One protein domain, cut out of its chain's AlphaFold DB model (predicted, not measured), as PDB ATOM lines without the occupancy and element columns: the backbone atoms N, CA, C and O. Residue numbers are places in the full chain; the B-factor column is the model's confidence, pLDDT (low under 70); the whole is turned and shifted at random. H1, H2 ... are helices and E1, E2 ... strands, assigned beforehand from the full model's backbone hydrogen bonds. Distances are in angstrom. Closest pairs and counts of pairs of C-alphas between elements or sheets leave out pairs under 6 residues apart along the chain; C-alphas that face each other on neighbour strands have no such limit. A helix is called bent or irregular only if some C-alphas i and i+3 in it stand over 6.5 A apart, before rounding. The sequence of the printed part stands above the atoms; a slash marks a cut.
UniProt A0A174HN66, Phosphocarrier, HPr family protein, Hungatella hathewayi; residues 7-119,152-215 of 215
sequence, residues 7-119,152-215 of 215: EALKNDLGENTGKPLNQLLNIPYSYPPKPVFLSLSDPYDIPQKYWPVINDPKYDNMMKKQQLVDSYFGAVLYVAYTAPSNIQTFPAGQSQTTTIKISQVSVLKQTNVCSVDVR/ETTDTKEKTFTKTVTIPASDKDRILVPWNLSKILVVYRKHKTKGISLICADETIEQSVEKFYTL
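This is residues 7 to 119 and 152 to 215 of the 215 residues of the protein "Phosphocarrier, HPr family protein" of Hungatella hathewayi (UniProt A0A174HN66). Picture a long, twisted slab of antiparallel strands, with E3, E7 and E8 running most of its length and the short strands E1, E2 and E4 at its edges. A two-stranded ribbon, E5 and E6, folds back along the slab from the end where E4 lies and comes close to it around Gln 104; H2 and H3 sit at the slab's other end, and H1 lies across E1. The 177 printed residues include three named helices and eight named strands, in the order H1 E1 E2 H2 H3 E3 E4 E5 E6 E7 E8, and the class is mixed, helices and strands. The six-stranded sheet is branched, its neighbour pairs antiparallel, and E5 and E6 form a second antiparallel sheet. The whole is loose, with a radius of gyration of the C-alphas of 20.0 A, and elongated, spanning 68 by 35 by 26 A.

Start at H1, residues 7 to 16, which is on the branched sheet at a height over the sheet of 7.1 A. It only just lies over E1, residues 36 to 40, with 3 of its C-alphas falling on that strand, and runs across the strands, at 89 degrees to E1 on the local plane; the closest C-alphas are those of Asn 16 and Ser 39, 5.1 A apart. Next look at E2, residues 44 to 46: E1 and E2 lie on one side of E3, residues 69 to 81, and E7, residues 174 to 191, on the other side. Across the antiparallel neighbours E1 and E3, N 38 and O 78 are within hydrogen-bond range at 2.8 A, and across the antiparallel neighbours E2 and E3, N 46 and O 72 are within hydrogen-bond range at 2.8 A. H2, residues 48 to 53, only grazes the sheet with its residues 48 to 51. H2 only just touches H3, residues 62 to 68, with 3 pairs of C-alphas within 8 A, the closest those of Pro 52 and Met 62 at 5.9 A; they run opposite ways at a steep tilt of 60 degrees. H3 is on the sheet but over none of its strands. E3 and E7 are antiparallel at 177 degrees, with N 77 and O 184 at 2.8 A. E4, residues 88 to 90, is on the same side of E7 as E3, with N 90 and O 174 at 2.8 A. On the other side of E7 is E8, residues 196 to 214; E7 and E8 form a hairpin, with N 185 and O 202 at 2.8 A. E5, residues 96 to 105, and E6, residues 158 to 167, are antiparallel at 159 degrees, with N 100 and O 163 at 2.9 A. The closest C-alphas of E5 and E7 are those of Gln 104 and Asn 180, 6.5 A apart; E6 and E8 are near each other, with 5 pairs of C-alphas within 10 A. Every O i to N i+4 pair is within range in H3, against 4 of 6 in H1 and 0 of 2 in H2, where 2 of 3 O i to N i+3 pairs are.

Find C-alpha 7 at (55.940, 56.576, 4.889), where H1 begins; it spans 14.3 A. H1 and H2 are irregular: C-alphas 12 and 15 are 9.1 A apart, and C-alphas 49 and 52 are 7.3 A apart. E3 spans 33.7 A, E5 26.9 A and E6 26.2 A, with a bend of 56 degrees at residue 164. From C-alpha 174 at (54.337, 23.973, -13.416), E7 runs 49.2 A. E8 spans 41.4 A, bends by 91 degrees at residue 199 and ends at C-alpha 214, (57.942, 27.166, -13.846).

The C-alphas farthest apart are those of Met 63 and Gly 93, at 68.4 A. Residues 120 to 151 are not printed, and C-alphas 119 and 152 are 20.5 A apart across the cut, which lies in the link from E5 to E6. The link from H1 to E1, 19 residues, is long. The mean pLDDT of the printed part is 79.5; look for values under 70 at residues 18 to 24, 53, 109 to 119 and 152 to 157.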
ATOM      1  N   GLU A   7      54.703  56.197   5.579       88.25
ATOM      2  CA  GLU A   7      55.940  56.576   4.889       88.25
ATOM      3  C   GLU A   7      56.708  55.342   4.414       88.25
ATOM      4  O   GLU A   7      57.165  55.306   3.272       88.25
ATOM      5  N   ALA A   8      56.778  54.305   5.254       86.38
ATOM      6  CA  ALA A   8      57.347  53.016   4.873       86.38
ATOM      7  C   ALA A   8      56.548  52.373   3.729       86.38
ATOM      8  O   ALA A   8      57.136  51.938   2.746       86.38
ATOM      9  N   LEU A   9      55.212  52.397   3.814       85.88
ATOM     10  CA  LEU A   9      54.331  51.865   2.773       85.88
ATOM     11  C   LEU A   9      54.562  52.554   1.418       85.88
ATOM     12  O   LEU A   9      54.674  51.884   0.392       85.88
ATOM     13  N   LYS A  10      54.667  53.887   1.414       85.88
ATOM     14  CA  LYS A  10      54.926  54.671   0.199       85.88
ATOM     15  C   LYS A  10      56.320  54.403  -0.372       85.88
ATOM     16  O   LYS A  10      56.464  54.309  -1.588       85.88
ATOM     17  N   ASN A  11      57.335  54.287   0.484       85.69
ATOM     18  CA  ASN A  11      58.706  54.011   0.056       85.69
ATOM     19  C   ASN A  11      58.832  52.607  -0.552       85.69
ATOM     20  O   ASN A  11      59.339  52.461  -1.661       85.69
ATOM     21  N   ASP A  12      58.291  51.594   0.128       83.62
ATOM     22  CA  ASP A  12      58.367  50.202  -0.320       83.62
ATOM     23  C   ASP A  12      57.639  49.977  -1.657       83.62
ATOM     24  O   ASP A  12      58.043  49.126  -2.451       83.62
ATOM     25  N   LEU A  13      56.560  50.724  -1.916       83.31
ATOM     26  CA  LEU A  13      55.805  50.632  -3.170       83.31
ATOM     27  C   LEU A  13      56.391  51.485  -4.298       83.31
ATOM     28  O   LEU A  13      56.158  51.166  -5.467       83.31
ATOM     29  N   GLY A  14      57.158  52.529  -3.971       80.44
ATOM     30  CA  GLY A  14      57.909  53.351  -4.919       80.44
ATOM     31  C   GLY A  14      57.108  53.730  -6.169       80.44
ATOM     32  O   GLY A  14      56.020  54.309  -6.087       80.44
ATOM     33  N   GLU A  15      57.643  53.353  -7.335       72.44
ATOM     34  CA  GLU A  15      57.071  53.611  -8.666       72.44
ATOM     35  C   GLU A  15      55.715  52.946  -8.929       72.44
ATOM     36  O   GLU A  15      55.076  53.244  -9.938       72.44
ATOM     37  N   ASN A  16      55.273  52.008  -8.091       73.19
ATOM     38  CA  ASN A  16      53.985  51.345  -8.278       73.19
ATOM     39  C   ASN A  16      52.814  52.125  -7.674       73.19
ATOM     40  O   ASN A  16      51.662  51.770  -7.922       73.19
ATOM     41  N   THR A  17      53.087  53.204  -6.939       71.50
ATOM     42  CA  THR A  17      52.066  54.143  -6.455       71.50
ATOM     43  C   THR A  17      51.272  54.723  -7.634       71.50
ATOM     44  O   THR A  17      51.851  55.154  -8.630       71.50
ATOM     45  N   GLY A  18      49.941  54.705  -7.548       63.59
ATOM     46  CA  GLY A  18      49.043  55.251  -8.572       63.59
ATOM     47  C   GLY A  18      48.864  54.382  -9.826       63.59
ATOM     48  O   GLY A  18      48.071  54.736 -10.700       63.59
ATOM     49  N   LYS A  19      49.545  53.230  -9.937       66.62
ATOM     50  CA  LYS A  19      49.361  52.320 -11.078       66.62
ATOM     51  C   LYS A  19      48.058  51.515 -10.948       66.62
ATOM     52  O   LYS A  19      47.759  51.023  -9.853       66.62
ATOM     53  N   PRO A  20      47.301  51.324 -12.045       60.97
ATOM     54  CA  PRO A  20      46.082  50.522 -12.037       60.97
ATOM     55  C   PRO A  20      46.391  49.024 -11.892       60.97
ATOM     56  O   PRO A  20      47.392  48.518 -12.402       60.97
ATOM     57  N   LEU A  21      45.493  48.287 -11.226       62.66
ATOM     58  CA  LEU A  21      45.680  46.872 -10.864       62.66
ATOM     59  C   LEU A  21      45.986  45.958 -12.064       62.66
ATOM     60  O   LEU A  21      46.765  45.013 -11.946       62.66
ATOM     61  N   ASN A  22      45.408  46.247 -13.230       61.16
ATOM     62  CA  ASN A  22      45.626  45.479 -14.459       61.16
ATOM     63  C   ASN A  22      47.083  45.528 -14.962       61.16
ATOM     64  O   ASN A  22      47.522  44.583 -15.617       61.16
ATOM     65  N   GLN A  23      47.842  46.575 -14.627       61.69
ATOM     66  CA  GLN A  23      49.261  46.715 -14.975       61.69
ATOM     67  C   GLN A  23      50.195  46.010 -13.977       61.69
ATOM     68  O   GLN A  23      51.392  45.899 -14.228       61.69
ATOM     69  N   LEU A  24      49.662  45.506 -12.860       68.00
ATOM     70  CA  LEU A  24      50.438  45.002 -11.721       68.00
ATOM     71  C   LEU A  24      50.305  43.485 -11.527       68.00
ATOM     72  O   LEU A  24      50.687  42.937 -10.499       68.00
ATOM     73  N   LEU A  25      49.788  42.775 -12.534       70.19
ATOM     74  CA  LEU A  25      49.560  41.328 -12.474       70.19
ATOM     75  C   LEU A  25      50.826  40.488 -12.714       70.19
ATOM     76  O   LEU A  25      50.727  39.263 -12.845       70.19
ATOM     77  N   ASN A  26      52.009  41.100 -12.788       79.00
ATOM     78  CA  ASN A  26      53.271  40.362 -12.775       79.00
ATOM     79  C   ASN A  26      53.695  40.084 -11.327       79.00
ATOM     80  O   ASN A  26      54.587  40.728 -10.785       79.00
ATOM     81  N   ILE A  27      52.982  39.160 -10.683       86.75
ATOM     82  CA  ILE A  27      53.180  38.836  -9.273       86.75
ATOM     83  C   ILE A  27      54.327  37.820  -9.177       86.75
ATOM     84  O   ILE A  27      54.185  36.716  -9.713       86.75
ATOM     85  N   PRO A  28      55.461  38.142  -8.531       86.31
ATOM     86  CA  PRO A  28      56.528  37.173  -8.317       86.31
ATOM     87  C   PRO A  28      56.068  36.086  -7.342       86.31
ATOM     88  O   PRO A  28      55.334  36.352  -6.391       86.31
ATOM     89  N   TYR A  29      56.523  34.855  -7.565       87.50
ATOM     90  CA  TYR A  29      56.239  33.733  -6.677       87.50
ATOM     91  C   TYR A  29      57.486  33.317  -5.899       87.50
ATOM     92  O   TYR A  29      58.569  33.165  -6.458       87.50
ATOM     93  N   SER A  30      57.301  33.097  -4.600       88.62
ATOM     94  CA  SER A  30      58.270  32.472  -3.704       88.62
ATOM     95  C   SER A  30      57.526  31.562  -2.734       88.62
ATOM     96  O   SER A  30      56.429  31.922  -2.305       88.62
ATOM     97  N   TYR A  31      58.126  30.440  -2.338       84.88
ATOM     98  CA  TYR A  31      57.571  29.576  -1.296       84.88
ATOM     99  C   TYR A  31      58.258  29.826   0.065       84.88
ATOM    100  O   TYR A  31      59.487  29.900   0.104       84.88
ATOM    101  N   PRO A  32      57.513  29.933   1.184       87.12
ATOM    102  CA  PRO A  32      56.053  30.013   1.254       87.12
ATOM    103  C   PRO A  32      55.533  31.331   0.646       87.12
ATOM    104  O   PRO A  32      56.244  32.341   0.696       87.12
ATOM    105  N   PRO A  33      54.309  31.342   0.083       86.38
ATOM    106  CA  PRO A  33      53.726  32.548  -0.488       86.38
ATOM    107  C   PRO A  33      53.640  33.653   0.564       86.38
ATOM    108  O   PRO A  33      53.145  33.447   1.675       86.38
ATOM    109  N   LYS A  34      54.118  34.842   0.199       88.19
ATOM    110  CA  LYS A  34      53.992  36.060   1.002       88.19
ATOM    111  C   LYS A  34      53.012  37.009   0.313       88.19
ATOM    112  O   LYS A  34      52.977  37.023  -0.918       88.19
ATOM    113  N   PRO A  35      52.241  37.812   1.067       88.50
ATOM    114  CA  PRO A  35      51.471  38.896   0.479       88.50
ATOM    115  C   PRO A  35      52.385  39.829  -0.318       88.50
ATOM    116  O   PRO A  35      53.440  40.243   0.170       88.50
ATOM    117  N   VAL A  36      51.967  40.150  -1.535       88.31
ATOM    118  CA  VAL A  36      52.637  41.079  -2.436       88.31
ATOM    119  C   VAL A  36      51.791  42.339  -2.500       88.31
ATOM    120  O   VAL A  36      50.657  42.318  -2.975       88.31
ATOM    121  N   PHE A  37      52.339  43.442  -2.005       87.50
ATOM    122  CA  PHE A  37      51.703  44.748  -2.108       87.50
ATOM    123  C   PHE A  37      51.973  45.297  -3.504       87.50
ATOM    124  O   PHE A  37      53.122  45.395  -3.929       87.50
ATOM    125  N   LEU A  38      50.901  45.565  -4.240       85.00
ATOM    126  CA  LEU A  38      50.960  45.839  -5.670       85.00
ATOM    127  C   LEU A  38      51.048  47.330  -5.951       85.00
ATOM    128  O   LEU A  38      51.847  47.750  -6.775       85.00
ATOM    129  N   SER A  39      50.197  48.119  -5.300       83.62
ATOM    130  CA  SER A  39      50.082  49.559  -5.523       83.62
ATOM    131  C   SER A  39      49.353  50.212  -4.365       83.62
ATOM    132  O   SER A  39      48.585  49.569  -3.648       83.62
ATOM    133  N   LEU A  40      49.603  51.501  -4.209       82.19
ATOM    134  CA  LEU A  40      48.922  52.387  -3.287       82.19
ATOM    135  C   LEU A  40      48.318  53.519  -4.104       82.19
ATOM    136  O   LEU A  40      49.000  54.097  -4.951       82.19
ATOM    137  N   SER A  41      47.049  53.829  -3.873       76.56
ATOM    138  CA  SER A  41      46.430  54.998  -4.486       76.56
ATOM    139  C   SER A  41      47.030  56.290  -3.939       76.56
ATOM    140  O   SER A  41      47.589  56.318  -2.841       76.56
ATOM    141  N   ASP A  42      46.818  57.389  -4.657       75.38
ATOM    142  CA  ASP A  42      47.055  58.706  -4.076       75.38
ATOM    143  C   ASP A  42      46.205  58.889  -2.805       75.38
ATOM    144  O   ASP A  42      45.080  58.368  -2.729       75.38
ATOM    145  N   PRO A  43      46.738  59.585  -1.784       81.06
ATOM    146  CA  PRO A  43      45.986  59.879  -0.579       81.06
ATOM    147  C   PRO A  43      44.869  60.878  -0.885       81.06
ATOM    148  O   PRO A  43      45.059  61.854  -1.610       81.06
ATOM    149  N   TYR A  44      43.712  60.655  -0.275       77.50
ATOM    150  CA  TYR A  44      42.585  61.574  -0.293       77.50
ATOM    151  C   TYR A  44      42.431  62.226   1.078       77.50
ATOM    152  O   TYR A  44      42.110  61.546   2.059       77.50
ATOM    153  N   ASP A  45      42.645  63.538   1.146       80.81
ATOM    154  CA  ASP A  45      42.420  64.313   2.363       80.81
ATOM    155  C   ASP A  45      40.925  64.378   2.688       80.81
ATOM    156  O   ASP A  45      40.097  64.769   1.867       80.81
ATOM    157  N   ILE A  46      40.569  64.014   3.919       77.25
ATOM    158  CA  ILE A  46      39.194  64.018   4.410       77.25
ATOM    159  C   ILE A  46      38.857  65.428   4.921       77.25
ATOM    160  O   ILE A  46      39.444  65.877   5.918       77.25
ATOM    161  N   PRO A  47      37.882  66.130   4.307       76.88
ATOM    162  CA  PRO A  47      37.543  67.495   4.703       76.88
ATOM    163  C   PRO A  47      37.102  67.613   6.170       76.88
ATOM    164  O   PRO A  47      36.402  66.744   6.695       76.88
ATOM    165  N   GLN A  48      37.432  68.740   6.814       80.44
ATOM    166  CA  GLN A  48      37.139  68.995   8.237       80.44
ATOM    167  C   GLN A  48      35.660  68.853   8.616       80.44
ATOM    168  O   GLN A  48      35.357  68.388   9.716       80.44
ATOM    169  N   LYS A  49      34.737  69.173   7.693       75.06
ATOM    170  CA  LYS A  49      33.285  68.972   7.873       75.06
ATOM    171  C   LYS A  49      32.908  67.521   8.226       75.06
ATOM    172  O   LYS A  49      31.854  67.302   8.812       75.06
ATOM    173  N   TYR A  50      33.775  66.548   7.938       71.69
ATOM    174  CA  TYR A  50      33.534  65.119   8.173       71.69
ATOM    175  C   TYR A  50      34.325  64.530   9.337       71.69
ATOM    176  O   TYR A  50      34.130  63.376   9.703       71.69
ATOM    177  N   TRP A  51      35.186  65.309   9.984       80.62
ATOM    178  CA  TRP A  51      35.931  64.834  11.148       80.62
ATOM    179  C   TRP A  51      35.047  64.373  12.319       80.62
ATOM    180  O   TRP A  51      35.462  63.432  13.005       80.62
ATOM    181  N   PRO A  52      33.845  64.940  12.570       77.94
ATOM    182  CA  PRO A  52      32.974  64.457  13.640       77.94
ATOM    183  C   PRO A  52      32.584  62.980  13.507       77.94
ATOM    184  O   PRO A  52      32.505  62.302  14.525       77.94
ATOM    185  N   VAL A  53      32.415  62.467  12.280       68.81
ATOM    186  CA  VAL A  53      31.982  61.078  12.024       68.81
ATOM    187  C   VAL A  53      33.131  60.070  11.956       68.81
ATOM    188  O   VAL A  53      32.892  58.871  11.863       68.81
ATOM    189  N   ILE A  54      34.385  60.527  12.005       74.62
ATOM    190  CA  ILE A  54      35.549  59.635  12.056       74.62
ATOM    191  C   ILE A  54      35.656  59.057  13.465       74.62
ATOM    192  O   ILE A  54      35.915  59.795  14.416       74.62
ATOM    193  N   ASN A  55      35.516  57.747  13.621       73.25
ATOM    194  CA  ASN A  55      35.742  57.099  14.910       73.25
ATOM    195  C   ASN A  55      37.248  56.910  15.163       73.25
ATOM    196  O   ASN A  55      37.837  55.889  14.815       73.25
ATOM    197  N   ASP A  56      37.895  57.943  15.708       79.94
ATOM    198  CA  ASP A  56      39.316  57.913  16.045       79.94
ATOM    199  C   ASP A  56      39.500  57.354  17.470       79.94
ATOM    200  O   ASP A  56      39.122  58.028  18.432       79.94
ATOM    201  N   PRO A  57      40.141  56.181  17.647       76.81
ATOM    202  CA  PRO A  57      40.258  55.530  18.953       76.81
ATOM    203  C   PRO A  57      41.117  56.320  19.952       76.81
ATOM    204  O   PRO A  57      41.097  56.036  21.146       76.81
ATOM    205  N   LYS A  58      41.897  57.305  19.485       83.81
ATOM    206  CA  LYS A  58      42.721  58.171  20.342       83.81
ATOM    207  C   LYS A  58      42.056  59.516  20.624       83.81
ATOM    208  O   LYS A  58      42.326  60.124  21.661       83.81
ATOM    209  N   TYR A  59      41.228  59.999  19.701       86.31
ATOM    210  CA  TYR A  59      40.604  61.318  19.758       86.31
ATOM    211  C   TYR A  59      39.085  61.185  19.681       86.31
ATOM    212  O   TYR A  59      38.466  61.387  18.642       86.31
ATOM    213  N   ASP A  60      38.500  60.888  20.837       78.81
ATOM    214  CA  ASP A  60      37.070  60.646  21.058       78.81
ATOM    215  C   ASP A  60      36.145  61.855  20.812       78.81
ATOM    216  O   ASP A  60      34.930  61.694  20.743       78.81
ATOM    217  N   ASN A  61      36.680  63.073  20.670       82.25
ATOM    218  CA  ASN A  61      35.875  64.281  20.496       82.25
ATOM    219  C   ASN A  61      36.504  65.300  19.539       82.25
ATOM    220  O   ASN A  61      37.718  65.334  19.325       82.25
ATOM    221  N   MET A  62      35.656  66.174  18.991       85.75
ATOM    222  CA  MET A  62      36.047  67.141  17.963       85.75
ATOM    223  C   MET A  62      37.084  68.164  18.444       85.75
ATOM    224  O   MET A  62      37.962  68.539  17.672       85.75
ATOM    225  N   MET A  63      37.052  68.562  19.719       89.38
ATOM    226  CA  MET A  63      38.032  69.498  20.279       89.38
ATOM    227  C   MET A  63      39.448  68.904  20.246       89.38
ATOM    228  O   MET A  63      40.374  69.545  19.748       89.38
ATOM    229  N   LYS A  64      39.618  67.651  20.699       89.88
ATOM    230  CA  LYS A  64      40.911  66.943  20.627       89.88
ATOM    231  C   LYS A  64      41.381  66.788  19.181       89.88
ATOM    232  O   LYS A  64      42.555  67.030  18.904       89.88
ATOM    233  N   LYS A  65      40.473  66.436  18.261       89.69
ATOM    234  CA  LYS A  65      40.782  66.324  16.826       89.69
ATOM    235  C   LYS A  65      41.306  67.650  16.269       89.69
ATOM    236  O   LYS A  65      42.409  67.688  15.740       89.69
ATOM    237  N   GLN A  66      40.586  68.754  16.468       89.94
ATOM    238  CA  GLN A  66      40.985  70.084  15.983       89.94
ATOM    239  C   GLN A  66      42.310  70.578  16.576       89.94
ATOM    240  O   GLN A  66      43.093  71.248  15.896       89.94
ATOM    241  N   GLN A  67      42.583  70.263  17.844       91.25
ATOM    242  CA  GLN A  67      43.810  70.693  18.508       91.25
ATOM    243  C   GLN A  67      45.030  69.882  18.068       91.25
ATOM    244  O   GLN A  67      46.088  70.474  17.856       91.25
ATOM    245  N   LEU A  68      44.892  68.563  17.903       93.25
ATOM    246  CA  LEU A  68      46.030  67.637  17.809       93.25
ATOM    247  C   LEU A  68      46.254  67.046  16.409       93.25
ATOM    248  O   LEU A  68      47.370  66.610  16.111       93.25
ATOM    249  N   VAL A  69      45.230  67.044  15.555       93.19
ATOM    250  CA  VAL A  69      45.286  66.481  14.199       93.19
ATOM    251  C   VAL A  69      45.485  67.601  13.183       93.19
ATOM    252  O   VAL A  69      44.814  68.630  13.234       93.19
ATOM    253  N   ASP A  70      46.453  67.402  12.294       94.81
ATOM    254  CA  ASP A  70      46.726  68.259  11.141       94.81
ATOM    255  C   ASP A  70      45.746  67.925  10.008       94.81
ATOM    256  O   ASP A  70      44.966  68.772   9.576       94.81
ATOM    257  N   SER A  71      45.698  66.651   9.611       91.88
ATOM    258  CA  SER A  71      44.737  66.136   8.635       91.88
ATOM    259  C   SER A  71      44.361  64.677   8.897       91.88
ATOM    260  O   SER A  71      45.109  63.909   9.506       91.88
ATOM    261  N   TYR A  72      43.181  64.298   8.414       87.62
ATOM    262  CA  TYR A  72      42.792  62.907   8.211       87.62
ATOM    263  C   TYR A  72      42.845  62.622   6.718       87.62
ATOM    264  O   TYR A  72      42.392  63.454   5.938       87.62
ATOM    265  N   PHE A  73      43.356  61.462   6.322       85.56
ATOM    266  CA  PHE A  73      43.383  61.070   4.917       85.56
ATOM    267  C   PHE A  73      43.211  59.561   4.761       85.56
ATOM    268  O   PHE A  73      43.527  58.787   5.669       85.56
ATOM    269  N   GLY A  74      42.682  59.149   3.613       82.31
ATOM    270  CA  GLY A  74      42.499  57.748   3.248       82.31
ATOM    271  C   GLY A  74      43.271  57.380   1.988       82.31
ATOM    272  O   GLY A  74      43.549  58.240   1.159       82.31
ATOM    273  N   ALA A  75      43.600  56.103   1.834       79.31
ATOM    274  CA  ALA A  75      44.159  55.555   0.602       79.31
ATOM    275  C   ALA A  75      43.705  54.104   0.406       79.31
ATOM    276  O   ALA A  75      43.262  53.443   1.349       79.31
ATOM    277  N   VAL A  76      43.829  53.603  -0.820       78.88
ATOM    278  CA  VAL A  76      43.544  52.211  -1.166       78.88
ATOM    279  C   VAL A  76      44.853  51.495  -1.469       78.88
ATOM    280  O   VAL A  76      45.599  51.887  -2.363       78.88
ATOM    281  N   LEU A  77      45.117  50.429  -0.723       82.62
ATOM    282  CA  LEU A  77      46.254  49.539  -0.903       82.62
ATOM    283  C   LEU A  77      45.798  48.270  -1.628       82.62
ATOM    284  O   LEU A  77      44.939  47.535  -1.144       82.62
ATOM    285  N   TYR A  78      46.392  47.999  -2.782       83.00
ATOM    286  CA  TYR A  78      46.145  46.790  -3.557       83.00
ATOM    287  C   TYR A  78      47.130  45.703  -3.133       83.00
ATOM    288  O   TYR A  78      48.343  45.921  -3.133       83.00
ATOM    289  N   VAL A  79      46.621  44.521  -2.792       86.31
ATOM    290  CA  VAL A  79      47.433  43.390  -2.335       86.31
ATOM    291  C   VAL A  79      47.040  42.114  -3.070       86.31
ATOM    292  O   VAL A  79      45.859  41.846  -3.294       86.31
ATOM    293  N   ALA A  80      48.041  41.319  -3.436       88.94
ATOM    294  CA  ALA A  80      47.879  39.946  -3.882       88.94
ATOM    295  C   ALA A  80      48.390  38.986  -2.810       88.94
ATOM    296  O   ALA A  80      49.473  39.172  -2.260       88.94
ATOM    297  N   TYR A  81      47.648  37.928  -2.527       90.25
ATOM    298  CA  TYR A  81      48.079  36.894  -1.589       90.25
ATOM    299  C   TYR A  81      47.452  35.552  -1.939       90.25
ATOM    300  O   TYR A  81      46.475  35.460  -2.677       90.25
ATOM    301  N   THR A  82      48.018  34.483  -1.402       90.44
ATOM    302  CA  THR A  82      47.484  33.137  -1.577       90.44
ATOM    303  C   THR A  82      47.812  32.297  -0.355       90.44
ATOM    304  O   THR A  82      48.835  32.516   0.299       90.44
ATOM    305  N   ALA A  83      46.944  31.343  -0.030       86.44
ATOM    306  CA  ALA A  83      47.237  30.358   0.995       86.44
ATOM    307  C   ALA A  83      48.132  29.257   0.399       86.44
ATOM    308  O   ALA A  83      47.871  28.820  -0.725       86.44
ATOM    309  N   PRO A  84      49.135  28.739   1.135       87.88
ATOM    310  CA  PRO A  84      49.946  27.613   0.667       87.88
ATOM    311  C   PRO A  84      49.108  26.396   0.247       87.88
ATOM    312  O   PRO A  84      49.473  25.694  -0.688       87.88
ATOM    313  N   SER A  85      47.961  26.183   0.897       87.31
ATOM    314  CA  SER A  85      47.007  25.109   0.597       87.31
ATOM    315  C   SER A  85      46.284  25.252  -0.749       87.31
ATOM    316  O   SER A  85      45.720  24.272  -1.227       87.31
ATOM    317  N   ASN A  86      46.294  26.437  -1.369       88.19
ATOM    318  CA  ASN A  86      45.700  26.656  -2.691       88.19
ATOM    319  C   ASN A  86      46.655  26.280  -3.837       88.19
ATOM    320  O   ASN A  86      46.230  26.228  -4.992       88.19
ATOM    321  N   ILE A  87      47.945  26.088  -3.542       90.06
ATOM    322  CA  ILE A  87      48.991  25.882  -4.544       90.06
ATOM    323  C   ILE A  87      48.955  24.434  -5.032       90.06
ATOM    324  O   ILE A  87      48.893  23.503  -4.231       90.06
ATOM    325  N   GLN A  88      49.024  24.246  -6.349       89.50
ATOM    326  CA  GLN A  88      49.042  22.921  -6.970       89.50
ATOM    327  C   GLN A  88      50.205  22.797  -7.948       89.50
ATOM    328  O   GLN A  88      50.503  23.735  -8.688       89.50
ATOM    329  N   THR A  89      50.835  21.625  -7.966       89.81
ATOM    330  CA  THR A  89      51.924  21.293  -8.889       89.81
ATOM    331  C   THR A  89      51.409  20.365  -9.977       89.81
ATOM    332  O   THR A  89      50.667  19.425  -9.698       89.81
ATOM    333  N   PHE A  90      51.834  20.620 -11.209       86.88
ATOM    334  CA  PHE A  90      51.473  19.861 -12.395       86.88
ATOM    335  C   PHE A  90      52.740  19.387 -13.107       86.88
ATOM    336  O   PHE A  90      53.635  20.207 -13.340       86.88
ATOM    337  N   PRO A  91      52.829  18.092 -13.453       85.94
ATOM    338  CA  PRO A  91      53.975  17.562 -14.174       85.94
ATOM    339  C   PRO A  91      54.006  18.065 -15.622       85.94
ATOM    340  O   PRO A  91      52.973  18.407 -16.208       85.94
ATOM    341  N   ALA A  92      55.196  18.061 -16.215       87.62
ATOM    342  CA  ALA A  92      55.393  18.345 -17.631       87.62
ATOM    343  C   ALA A  92      54.565  17.424 -18.556       87.62
ATOM    344  O   ALA A  92      54.242  16.276 -18.238       87.62
ATOM    345  N   GLY A  93      54.254  17.927 -19.751       79.69
ATOM    346  CA  GLY A  93      53.706  17.160 -20.872       79.69
ATOM    347  C   GLY A  93      52.191  16.943 -20.873       79.69
ATOM    348  O   GLY A  93      51.681  16.376 -21.837       79.69
ATOM    349  N   GLN A  94      51.452  17.399 -19.856       74.94
ATOM    350  CA  GLN A  94      50.002  17.187 -19.776       74.94
ATOM    351  C   GLN A  94      49.217  18.496 -19.857       74.94
ATOM    352  O   GLN A  94      49.496  19.455 -19.143       74.94
ATOM    353  N   SER A  95      48.202  18.515 -20.724       80.81
ATOM    354  CA  SER A  95      47.134  19.513 -20.683       80.81
ATOM    355  C   SER A  95      45.973  18.927 -19.890       80.81
ATOM    356  O   SER A  95      45.490  17.844 -20.222       80.81
ATOM    357  N   GLN A  96      45.498  19.634 -18.870       81.69
ATOM    358  CA  GLN A  96      44.419  19.150 -18.011       81.69
ATOM    359  C   GLN A  96      43.459  20.282 -17.659       81.69
ATOM    360  O   GLN A  96      43.874  21.398 -17.364       81.69
ATOM    361  N   THR A  97      42.166  19.979 -17.638       84.38
ATOM    362  CA  THR A  97      41.167  20.835 -16.995       84.38
ATOM    363  C   THR A  97      40.873  20.267 -15.614       84.38
ATOM    364  O   THR A  97      40.533  19.092 -15.490       84.38
ATOM    365  N   THR A  98      41.023  21.082 -14.573       82.25
ATOM    366  CA  THR A  98      40.797  20.667 -13.183       82.25
ATOM    367  C   THR A  98      39.961  21.698 -12.436       82.25
ATOM    368  O   THR A  98      39.986  22.888 -12.754       82.25
ATOM    369  N   THR A  99      39.207  21.243 -11.440       85.19
ATOM    370  CA  THR A  99      38.463  22.121 -10.536       85.19
ATOM    371  C   THR A  99      39.266  22.296  -9.261       85.19
ATOM    372  O   THR A  99      39.501  21.339  -8.527       85.19
ATOM    373  N   ILE A 100      39.670  23.531  -8.985       84.00
ATOM    374  CA  ILE A 100      40.431  23.882  -7.791       84.00
ATOM    375  C   ILE A 100      39.520  24.534  -6.755       84.00
ATOM    376  O   ILE A 100      38.606  25.286  -7.098       84.00
ATOM    377  N   LYS A 101      39.775  24.246  -5.478       85.12
ATOM    378  CA  LYS A 101      39.172  24.943  -4.339       85.12
ATOM    379  C   LYS A 101      40.121  26.062  -3.926       85.12
ATOM    380  O   LYS A 101      41.283  25.794  -3.641       85.12
ATOM    381  N   ILE A 102      39.630  27.295  -3.898       83.94
ATOM    382  CA  ILE A 102      40.408  28.472  -3.512       83.94
ATOM    383  C   ILE A 102      39.856  28.968  -2.180       83.94
ATOM    384  O   ILE A 102      38.695  29.378  -2.114       83.94
ATOM    385  N   SER A 103      40.683  28.928  -1.132       82.94
ATOM    386  CA  SER A 103      40.411  29.634   0.124       82.94
ATOM    387  C   SER A 103      41.004  31.044   0.064       82.94
ATOM    388  O   SER A 103      42.157  31.257  -0.332       82.94
ATOM    389  N   GLN A 104      40.192  32.029   0.419       80.38
ATOM    390  CA  GLN A 104      40.567  33.429   0.522       80.38
ATOM    391  C   GLN A 104      40.523  33.809   1.992       80.38
ATOM    392  O   GLN A 104      39.443  33.987   2.540       80.38
ATOM    393  N   VAL A 105      41.696  33.923   2.611       78.94
ATOM    394  CA  VAL A 105      41.853  34.308   4.018       78.94
ATOM    395  C   VAL A 105      42.431  35.716   4.070       78.94
ATOM    396  O   VAL A 105      43.508  35.932   3.521       78.94
ATOM    397  N   SER A 106      41.721  36.653   4.698       76.31
ATOM    398  CA  SER A 106      42.154  38.047   4.911       76.31
ATOM    399  C   SER A 106      43.639  38.170   5.279       76.31
ATOM    400  O   SER A 106      44.146  37.434   6.133       76.31
ATOM    401  N   VAL A 107      44.333  39.135   4.670       78.69
ATOM    402  CA  VAL A 107      45.728  39.470   5.018       78.69
ATOM    403  C   VAL A 107      45.775  40.259   6.324       78.69
ATOM    404  O   VAL A 107      46.764  40.199   7.062       78.69
ATOM    405  N   LEU A 108      44.700  40.981   6.639       73.69
ATOM    406  CA  LEU A 108      44.560  41.678   7.909       73.69
ATOM    407  C   LEU A 108      44.194  40.674   9.010       73.69
ATOM    408  O   LEU A 108      43.132  40.056   8.964       73.69
ATOM    409  N   LYS A 109      45.088  40.522   9.997       61.94
ATOM    410  CA  LYS A 109      44.891  39.638  11.162       61.94
ATOM    411  C   LYS A 109      44.008  40.255  12.251       61.94
ATOM    412  O   LYS A 109      43.361  39.522  12.984       61.94
ATOM    413  N   GLN A 110      44.015  41.583  12.375       52.72
ATOM    414  CA  GLN A 110      43.182  42.363  13.293       52.72
ATOM    415  C   GLN A 110      42.921  43.729  12.653       52.72
ATOM    416  O   GLN A 110      43.864  44.401  12.232       52.72
ATOM    417  N   THR A 111      41.660  44.144  12.580       51.97
ATOM    418  CA  THR A 111      41.273  45.466  12.077       51.97
ATOM    419  C   THR A 111      40.421  46.184  13.103       51.97
ATOM    420  O   THR A 111      39.390  45.662  13.524       51.97
ATOM    421  N   ASN A 112      40.788  47.421  13.437       52.62
ATOM    422  CA  ASN A 112      39.771  48.386  13.838       52.62
ATOM    423  C   ASN A 112      38.908  48.627  12.599       52.62
ATOM    424  O   ASN A 112      39.431  49.065  11.572       52.62
ATOM    425  N   VAL A 113      37.622  48.294  12.674       53.00
ATOM    426  CA  VAL A 113      36.665  48.519  11.587       53.00
ATOM    427  C   VAL A 113      36.555  50.026  11.348       53.00
ATOM    428  O   VAL A 113      36.346  50.797  12.286       53.00
ATOM    429  N   CYS A 114      36.712  50.463  10.098       53.66
ATOM    430  CA  CYS A 114      36.504  51.858   9.725       53.66
ATOM    431  C   CYS A 114      35.009  52.210   9.802       53.66
ATOM    432  O   CYS A 114      34.310  52.174   8.794       53.66
ATOM    433  N   SER A 115      34.496  52.572  10.981       48.47
ATOM    434  CA  SER A 115      33.158  53.158  11.098       48.47
ATOM    435  C   SER A 115      33.230  54.631  10.682       48.47
ATOM    436  O   SER A 115      33.517  55.502  11.506       48.47
ATOM    437  N   VAL A 116      33.036  54.916   9.397       48.31
ATOM    438  CA  VAL A 116      32.883  56.291   8.914       48.31
ATOM    439  C   VAL A 116      31.703  56.335   7.948       48.31
ATOM    440  O   VAL A 116      31.692  55.627   6.947       48.31
ATOM    441  N   ASP A 117      30.711  57.177   8.229       44.12
ATOM    442  CA  ASP A 117      29.554  57.393   7.351       44.12
ATOM    443  C   ASP A 117      29.917  58.392   6.227       44.12
ATOM    444  O   ASP A 117      29.422  59.517   6.146       44.12
ATOM    445  N   VAL A 118      30.876  58.007   5.372       39.31
ATOM    446  CA  VAL A 118      31.403  58.830   4.255       39.31
ATOM    447  C   VAL A 118      30.412  58.876   3.077       39.31
ATOM    448  O   VAL A 118      30.598  59.611   2.111       39.31
ATOM    449  N   ARG A 119      29.300  58.136   3.153       35.44
ATOM    450  CA  ARG A 119      28.316  57.958   2.072       35.44
ATOM    451  C   ARG A 119      27.633  59.259   1.622       35.44
ATOM    452  O   ARG A 119      27.168  59.349   0.487       35.44
ATOM    453  N   GLU A 152      31.794  45.426  16.417       29.44
ATOM    454  CA  GLU A 152      32.449  44.139  16.588       29.44
ATOM    455  C   GLU A 152      33.721  44.054  15.743       29.44
ATOM    456  O   GLU A 152      33.690  44.080  14.511       29.44
ATOM    457  N   THR A 153      34.856  43.896  16.426       39.88
ATOM    458  CA  THR A 153      36.044  43.233  15.878       39.88
ATOM    459  C   THR A 153      35.611  41.889  15.312       39.88
ATOM    460  O   THR A 153      35.320  40.972  16.075       39.88
ATOM    461  N   THR A 154      35.516  41.780  13.989       44.19
ATOM    462  CA  THR A 154      35.123  40.527  13.345       44.19
ATOM    463  C   THR A 154      36.349  39.691  13.010       44.19
ATOM    464  O   THR A 154      37.389  40.213  12.600       44.19
ATOM    465  N   ASP A 155      36.182  38.385  13.200       48.50
ATOM    466  CA  ASP A 155      37.099  37.318  12.832       48.50
ATOM    467  C   ASP A 155      37.614  37.418  11.390       48.50
ATOM    468  O   ASP A 155      37.000  38.019  10.505       48.50
ATOM    469  N   THR A 156      38.763  36.777  11.164       56.31
ATOM    470  CA  THR A 156      39.408  36.591   9.861       56.31
ATOM    471  C   THR A 156      38.372  36.323   8.761       56.31
ATOM    472  O   THR A 156      37.728  35.274   8.760       56.31
ATOM    473  N   LYS A 157      38.205  37.258   7.810       65.25
ATOM    474  CA  LYS A 157      37.295  37.061   6.670       65.25
ATOM    475  C   LYS A 157      37.812  35.880   5.844       65.25
ATOM    476  O   LYS A 157      38.874  35.988   5.226       65.25
ATOM    477  N   GLU A 158      37.073  34.772   5.844       70.62
ATOM    478  CA  GLU A 158      37.349  33.612   4.999       70.62
ATOM    479  C   GLU A 158      36.219  33.390   3.991       70.62
ATOM    480  O   GLU A 158      35.038  33.351   4.337       70.62
ATOM    481  N   LYS A 159      36.588  33.215   2.722       75.62
ATOM    482  CA  LYS A 159      35.673  32.783   1.666       75.62
ATOM    483  C   LYS A 159      36.295  31.633   0.901       75.62
ATOM    484  O   LYS A 159      37.460  31.684   0.531       75.62
ATOM    485  N   THR A 160      35.501  30.612   0.617       80.12
ATOM    486  CA  THR A 160      35.917  29.501  -0.235       80.12
ATOM    487  C   THR A 160      35.016  29.430  -1.457       80.12
ATOM    488  O   THR A 160      33.798  29.536  -1.337       80.12
ATOM    489  N   PHE A 161      35.603  29.197  -2.625       82.19
ATOM    490  CA  PHE A 161      34.862  28.860  -3.838       82.19
ATOM    491  C   PHE A 161      35.646  27.857  -4.687       82.19
ATOM    492  O   PHE A 161      36.826  27.594  -4.441       82.19
ATOM    493  N   THR A 162      34.977  27.272  -5.674       85.69
ATOM    494  CA  THR A 162      35.599  26.387  -6.657       85.69
ATOM    495  C   THR A 162      35.684  27.074  -8.011       85.69
ATOM    496  O   THR A 162      34.819  27.873  -8.373       85.69
ATOM    497  N   LYS A 163      36.738  26.774  -8.769       84.06
ATOM    498  CA  LYS A 163      36.927  27.296 -10.122       84.06
ATOM    499  C   LYS A 163      37.532  26.230 -11.016       84.06
ATOM    500  O   LYS A 163      38.460  25.533 -10.616       84.06
ATOM    501  N   THR A 164      37.003  26.110 -12.225       86.00
ATOM    502  CA  THR A 164      37.569  25.240 -13.253       86.00
ATOM    503  C   THR A 164      38.660  25.997 -14.000       86.00
ATOM    504  O   THR A 164      38.438  27.113 -14.469       86.00
ATOM    505  N   VAL A 165      39.843  25.396 -14.086       84.81
ATOM    506  CA  VAL A 165      41.031  25.977 -14.713       84.81
ATOM    507  C   VAL A 165      41.553  24.999 -15.753       84.81
ATOM    508  O   VAL A 165      41.726  23.814 -15.468       84.81
ATOM    509  N   THR A 166      41.808  25.504 -16.957       84.69
ATOM    510  CA  THR A 166      42.500  24.758 -18.008       84.69
ATOM    511  C   THR A 166      43.985  25.063 -17.939       84.69
ATOM    512  O   THR A 166      44.405  26.219 -17.955       84.69
ATOM    513  N   ILE A 167      44.771  24.001 -17.854       82.56
ATOM    514  CA  ILE A 167      46.216  24.036 -17.710       82.56
ATOM    515  C   ILE A 167      46.795  23.629 -19.059       82.56
ATOM    516  O   ILE A 167      46.558  22.498 -19.488       82.56
ATOM    517  N   PRO A 168      47.501  24.533 -19.753       80.56
ATOM    518  CA  PRO A 168      48.114  24.203 -21.026       80.56
ATOM    519  C   PRO A 168      49.293  23.249 -20.817       80.56
ATOM    520  O   PRO A 168      49.992  23.324 -19.806       80.56
ATOM    521  N   ALA A 169      49.543  22.393 -21.809       81.94
ATOM    522  CA  ALA A 169      50.740  21.563 -21.823       81.94
ATOM    523  C   ALA A 169      52.011  22.434 -21.797       81.94
ATOM    524  O   ALA A 169      52.077  23.495 -22.421       81.94
ATOM    525  N   SER A 170      53.017  21.965 -21.065       86.50
ATOM    526  CA  SER A 170      54.305  22.626 -20.861       86.50
ATOM    527  C   SER A 170      55.409  21.572 -20.889       86.50
ATOM    528  O   SER A 170      55.196  20.448 -20.444       86.50
ATOM    529  N   ASP A 171      56.581  21.920 -21.408       87.94
ATOM    530  CA  ASP A 171      57.789  21.081 -21.405       87.94
ATOM    531  C   ASP A 171      58.413  20.940 -20.007       87.94
ATOM    532  O   ASP A 171      59.190  20.025 -19.750       87.94
ATOM    533  N   LYS A 172      58.049  21.850 -19.104       88.50
ATOM    534  CA  LYS A 172      58.497  21.900 -17.713       88.50
ATOM    535  C   LYS A 172      57.346  21.714 -16.742       88.50
ATOM    536  O   LYS A 172      56.214  22.099 -17.058       88.50
ATOM    537  N   ASP A 173      57.678  21.232 -15.549       88.81
ATOM    538  CA  ASP A 173      56.772  21.201 -14.406       88.81
ATOM    539  C   ASP A 173      56.282  22.612 -14.069       88.81
ATOM    540  O   ASP A 173      57.007  23.612 -14.185       88.81
ATOM    541  N   ARG A 174      55.012  22.703 -13.673       88.88
ATOM    542  CA  ARG A 174      54.337  23.973 -13.416       88.88
ATOM    543  C   ARG A 174      53.742  24.008 -12.031       88.88
ATOM    544  O   ARG A 174      53.191  23.028 -11.545       88.88
ATOM    545  N   ILE A 175      53.767  25.192 -11.442       90.31
ATOM    546  CA  ILE A 175      52.988  25.501 -10.251       90.31
ATOM    547  C   ILE A 175      51.851  26.426 -10.658       90.31
ATOM    548  O   ILE A 175      52.086  27.491 -11.234       90.31
ATOM    549  N   LEU A 176      50.625  26.034 -10.326       90.62
ATOM    550  CA  LEU A 176      49.455  26.897 -10.344       90.62
ATOM    551  C   LEU A 176      49.334  27.595  -8.993       90.62
ATOM    552  O   LEU A 176      49.202  26.949  -7.951       90.62
ATOM    553  N   VAL A 177      49.325  28.920  -9.034       91.94
ATOM    554  CA  VAL A 177      49.122  29.764  -7.861       91.94
ATOM    555  C   VAL A 177      47.878  30.625  -8.087       91.94
ATOM    556  O   VAL A 177      47.902  31.528  -8.931       91.94
ATOM    557  N   PRO A 178      46.782  30.363  -7.355       91.19
ATOM    558  CA  PRO A 178      45.618  31.239  -7.340       91.19
ATOM    559  C   PRO A 178      45.897  32.440  -6.432       91.19
ATOM    560  O   PRO A 178      45.931  32.303  -5.207       91.19
ATOM    561  N   TRP A 179      46.129  33.612  -7.016       90.00
ATOM    562  CA  TRP A 179      46.341  34.853  -6.275       90.00
ATOM    563  C   TRP A 179      45.011  35.545  -6.013       90.00
ATOM    564  O   TRP A 179      44.337  35.993  -6.936       90.00
ATOM    565  N   ASN A 180      44.651  35.676  -4.743       88.00
ATOM    566  CA  ASN A 180      43.554  36.524  -4.308       88.00
ATOM    567  C   ASN A 180      44.000  37.977  -4.379       88.00
ATOM    568  O   ASN A 180      45.026  38.339  -3.804       88.00
ATOM    569  N   LEU A 181      43.233  38.785  -5.099       84.94
ATOM    570  CA  LEU A 181      43.424  40.222  -5.182       84.94
ATOM    571  C   LEU A 181      42.437  40.890  -4.234       84.94
ATOM    572  O   LEU A 181      41.220  40.716  -4.368       84.94
ATOM    573  N   SER A 182      42.975  41.683  -3.318       80.44
ATOM    574  CA  SER A 182      42.196  42.475  -2.380       80.44
ATOM    575  C   SER A 182      42.568  43.943  -2.447       80.44
ATOM    576  O   SER A 182      43.692  44.325  -2.783       80.44
ATOM    577  N   LYS A 183      41.595  44.764  -2.067       79.25
ATOM    578  CA  LYS A 183      41.753  46.191  -1.806       79.25
ATOM    579  C   LYS A 183      41.611  46.425  -0.312       79.25
ATOM    580  O   LYS A 183      40.562  46.118   0.257       79.25
ATOM    581  N   ILE A 184      42.621  47.020   0.298       80.06
ATOM    582  CA  ILE A 184      42.621  47.436   1.695       80.06
ATOM    583  C   ILE A 184      42.421  48.952   1.726       80.06
ATOM    584  O   ILE A 184      43.288  49.702   1.283       80.06
ATOM    585  N   LEU A 185      41.283  49.412   2.240       78.25
ATOM    586  CA  LEU A 185      41.092  50.820   2.574       78.25
ATOM    587  C   LEU A 185      41.859  51.099   3.864       78.25
ATOM    588  O   LEU A 185      41.597  50.451   4.871       78.25
ATOM    589  N   VAL A 186      42.777  52.058   3.843       82.00
ATOM    590  CA  VAL A 186      43.521  52.511   5.022       82.00
ATOM    591  C   VAL A 186      43.164  53.960   5.319       82.00
ATOM    592  O   VAL A 186      43.129  54.791   4.413       82.00
ATOM    593  N   VAL A 187      42.900  54.273   6.588       83.19
ATOM    594  CA  VAL A 187      42.651  55.648   7.043       83.19
ATOM    595  C   VAL A 187      43.689  56.024   8.084       83.19
ATOM    596  O   VAL A 187      43.870  55.327   9.087       83.19
ATOM    597  N   TYR A 188      44.347  57.154   7.863       88.25
ATOM    598  CA  TYR A 188      45.385  57.686   8.730       88.25
ATOM    599  C   TYR A 188      44.976  59.029   9.325       88.25
ATOM    600  O   TYR A 188      44.173  59.783   8.769       88.25
ATOM    601  N   ARG A 189      45.609  59.352  10.451       91.50
ATOM    602  CA  ARG A 189      45.707  60.720  10.963       91.50
ATOM    603  C   ARG A 189      47.146  61.190  10.877       91.50
ATOM    604  O   ARG A 189      48.063  60.481  11.304       91.50
ATOM    605  N   LYS A 190      47.324  62.413  10.402       94.38
ATOM    606  CA  LYS A 190      48.560  63.170  10.529       94.38
ATOM    607  C   LYS A 190      48.464  64.030  11.782       94.38
ATOM    608  O   LYS A 190      47.580  64.871  11.909       94.38
ATOM    609  N   HIS A 191      49.348  63.792  12.742       93.12
ATOM    610  CA  HIS A 191      49.443  64.596  13.959       93.12
ATOM    611  C   HIS A 191      50.153  65.907  13.651       93.12
ATOM    612  O   HIS A 191      51.111  65.918  12.881       93.12
ATOM    613  N   LYS A 192      49.794  66.982  14.356       91.69
ATOM    614  CA  LYS A 192      50.545  68.245  14.258       91.69
ATOM    615  C   LYS A 192      51.996  68.127  14.745       91.69
ATOM    616  O   LYS A 192      52.831  68.931  14.355       91.69
ATOM    617  N   THR A 193      52.301  67.150  15.610       87.44
ATOM    618  CA  THR A 193      53.603  67.056  16.305       87.44
ATOM    619  C   THR A 193      54.263  65.672  16.319       87.44
ATOM    620  O   THR A 193      55.387  65.557  16.793       87.44
ATOM    621  N   LYS A 194      53.592  64.603  15.863       80.12
ATOM    622  CA  LYS A 194      54.026  63.203  16.100       80.12
ATOM    623  C   LYS A 194      54.017  62.299  14.856       80.12
ATOM    624  O   LYS A 194      53.988  61.081  14.997       80.12
ATOM    625  N   GLY A 195      54.023  62.874  13.653       89.31
ATOM    626  CA  GLY A 195      54.013  62.115  12.396       89.31
ATOM    627  C   GLY A 195      52.632  61.560  12.030       89.31
ATOM    628  O   GLY A 195      51.611  62.144  12.390       89.31
ATOM    629  N   ILE A 196      52.586  60.451  11.293       93.38
ATOM    630  CA  ILE A 196      51.352  59.830  10.786       93.38
ATOM    631  C   ILE A 196      51.083  58.527  11.547       93.38
ATOM    632  O   ILE A 196      52.008  57.785  11.861       93.38
ATOM    633  N   SER A 197      49.818  58.230  11.849       90.44
ATOM    634  CA  SER A 197      49.436  56.940  12.437       90.44
ATOM    635  C   SER A 197      48.131  56.412  11.856       90.44
ATOM    636  O   SER A 197      47.189  57.189  11.678       90.44
ATOM    637  N   LEU A 198      48.066  55.100  11.638       87.31
ATOM    638  CA  LEU A 198      46.863  54.405  11.185       87.31
ATOM    639  C   LEU A 198      45.741  54.490  12.231       87.31
ATOM    640  O   LEU A 198      45.983  54.409  13.439       87.31
ATOM    641  N   ILE A 199      44.515  54.665  11.751       83.50
ATOM    642  CA  ILE A 199      43.283  54.648  12.548       83.50
ATOM    643  C   ILE A 199      42.603  53.300  12.382       83.50
ATOM    644  O   ILE A 199      42.314  52.611  13.362       83.50
ATOM    645  N   CYS A 200      42.355  52.940  11.126       77.44
ATOM    646  CA  CYS A 200      41.599  51.763  10.750       77.44
ATOM    647  C   CYS A 200      42.039  51.281   9.366       77.44
ATOM    648  O   CYS A 200      42.579  52.049   8.560       77.44
ATOM    649  N   ALA A 201      41.800  49.999   9.115       78.19
ATOM    650  CA  ALA A 201      41.992  49.380   7.819       78.19
ATOM    651  C   ALA A 201      40.843  48.403   7.570       78.19
ATOM    652  O   ALA A 201      40.451  47.692   8.492       78.19
ATOM    653  N   ASP A 202      40.317  48.354   6.351       74.62
ATOM    654  CA  ASP A 202      39.291  47.385   5.968       74.62
ATOM    655  C   ASP A 202      39.620  46.736   4.626       74.62
ATOM    656  O   ASP A 202      39.852  47.409   3.618       74.62
ATOM    657  N   GLU A 203      39.648  45.407   4.623       77.62
ATOM    658  CA  GLU A 203      39.928  44.605   3.440       77.62
ATOM    659  C   GLU A 203      38.636  44.195   2.732       77.62
ATOM    660  O   GLU A 203      37.696  43.669   3.337       77.62
ATOM    661  N   THR A 204      38.631  44.359   1.412       75.12
ATOM    662  CA  THR A 204      37.632  43.774   0.518       75.12
ATOM    663  C   THR A 204      38.332  42.895  -0.500       75.12
ATOM    664  O   THR A 204      39.200  43.360  -1.240       75.12
ATOM    665  N   ILE A 205      37.925  41.631  -0.528       73.38
ATOM    666  CA  ILE A 205      38.421  40.635  -1.470       73.38
ATOM    667  C   ILE A 205      37.629  40.778  -2.768       73.38
ATOM    668  O   ILE A 205      36.404  40.664  -2.758       73.38
ATOM    669  N   GLU A 206      38.318  41.047  -3.874       71.69
ATOM    670  CA  GLU A 206      37.681  41.376  -5.155       71.69
ATOM    671  C   GLU A 206      37.553  40.135  -6.037       71.69
ATOM    672  O   GLU A 206      36.459  39.743  -6.440       71.69
ATOM    673  N   GLN A 207      38.686  39.496  -6.335       76.69
ATOM    674  CA  GLN A 207      38.751  38.387  -7.282       76.69
ATOM    675  C   GLN A 207      39.952  37.480  -7.010       76.69
ATOM    676  O   GLN A 207      40.819  37.795  -6.198       76.69
ATOM    677  N   SER A 208      40.022  36.361  -7.727       82.62
ATOM    678  CA  SER A 208      41.213  35.515  -7.783       82.62
ATOM    679  C   SER A 208      41.708  35.396  -9.220       82.62
ATOM    680  O   SER A 208      40.899  35.271 -10.147       82.62
ATOM    681  N   VAL A 209      43.025  35.473  -9.398       86.25
ATOM    682  CA  VAL A 209      43.710  35.343 -10.688       86.25
ATOM    683  C   VAL A 209      44.700  34.188 -10.642       86.25
ATOM    684  O   VAL A 209      45.529  34.083  -9.740       86.25
ATOM    685  N   GLU A 210      44.633  33.319 -11.639       88.75
ATOM    686  CA  GLU A 210      45.523  32.171 -11.748       88.75
ATOM    687  C   GLU A 210      46.821  32.567 -12.449       88.75
ATOM    688  O   GLU A 210      46.817  33.178 -13.523       88.75
ATOM    689  N   LYS A 211      47.951  32.201 -11.847       89.81
ATOM    690  CA  LYS A 211      49.273  32.363 -12.451       89.81
ATOM    691  C   LYS A 211      50.001  31.029 -12.455       89.81
ATOM    692  O   LYS A 211      49.943  30.277 -11.485       89.81
ATOM    693  N   PHE A 212      50.690  30.761 -13.560       89.19
ATOM    694  CA  PHE A 212      51.486  29.558 -13.743       89.19
ATOM    695  C   PHE A 212      52.968  29.903 -13.708       89.19
ATOM    696  O   PHE A 212      53.443  30.638 -14.574       89.19
ATOM    697  N   TYR A 213      53.697  29.299 -12.782       89.69
ATOM    698  CA  TYR A 213      55.144  29.445 -12.650       89.69
ATOM    699  C   TYR A 213      55.830  28.167 -13.100       89.69
ATOM    700  O   TYR A 213      55.226  27.095 -13.083       89.69
ATOM    701  N   THR A 214      57.065  28.300 -13.557       86.81
ATOM    702  CA  THR A 214      57.942  27.166 -13.846       86.81
ATOM    703  C   THR A 214      58.701  26.795 -12.581       86.81
ATOM    704  O   THR A 214      59.104  27.690 -11.833       86.81
ATOM    705  N   LEU A 215      58.834  25.492 -12.342       75.94
ATOM    706  CA  LEU A 215      59.763  24.940 -11.357       75.94
ATOM    707  C   LEU A 215      61.192  24.905 -11.908       75.94
ATOM    708  O   LEU A 215      61.343  24.762 -13.146       75.94
TER     709      LEU A 215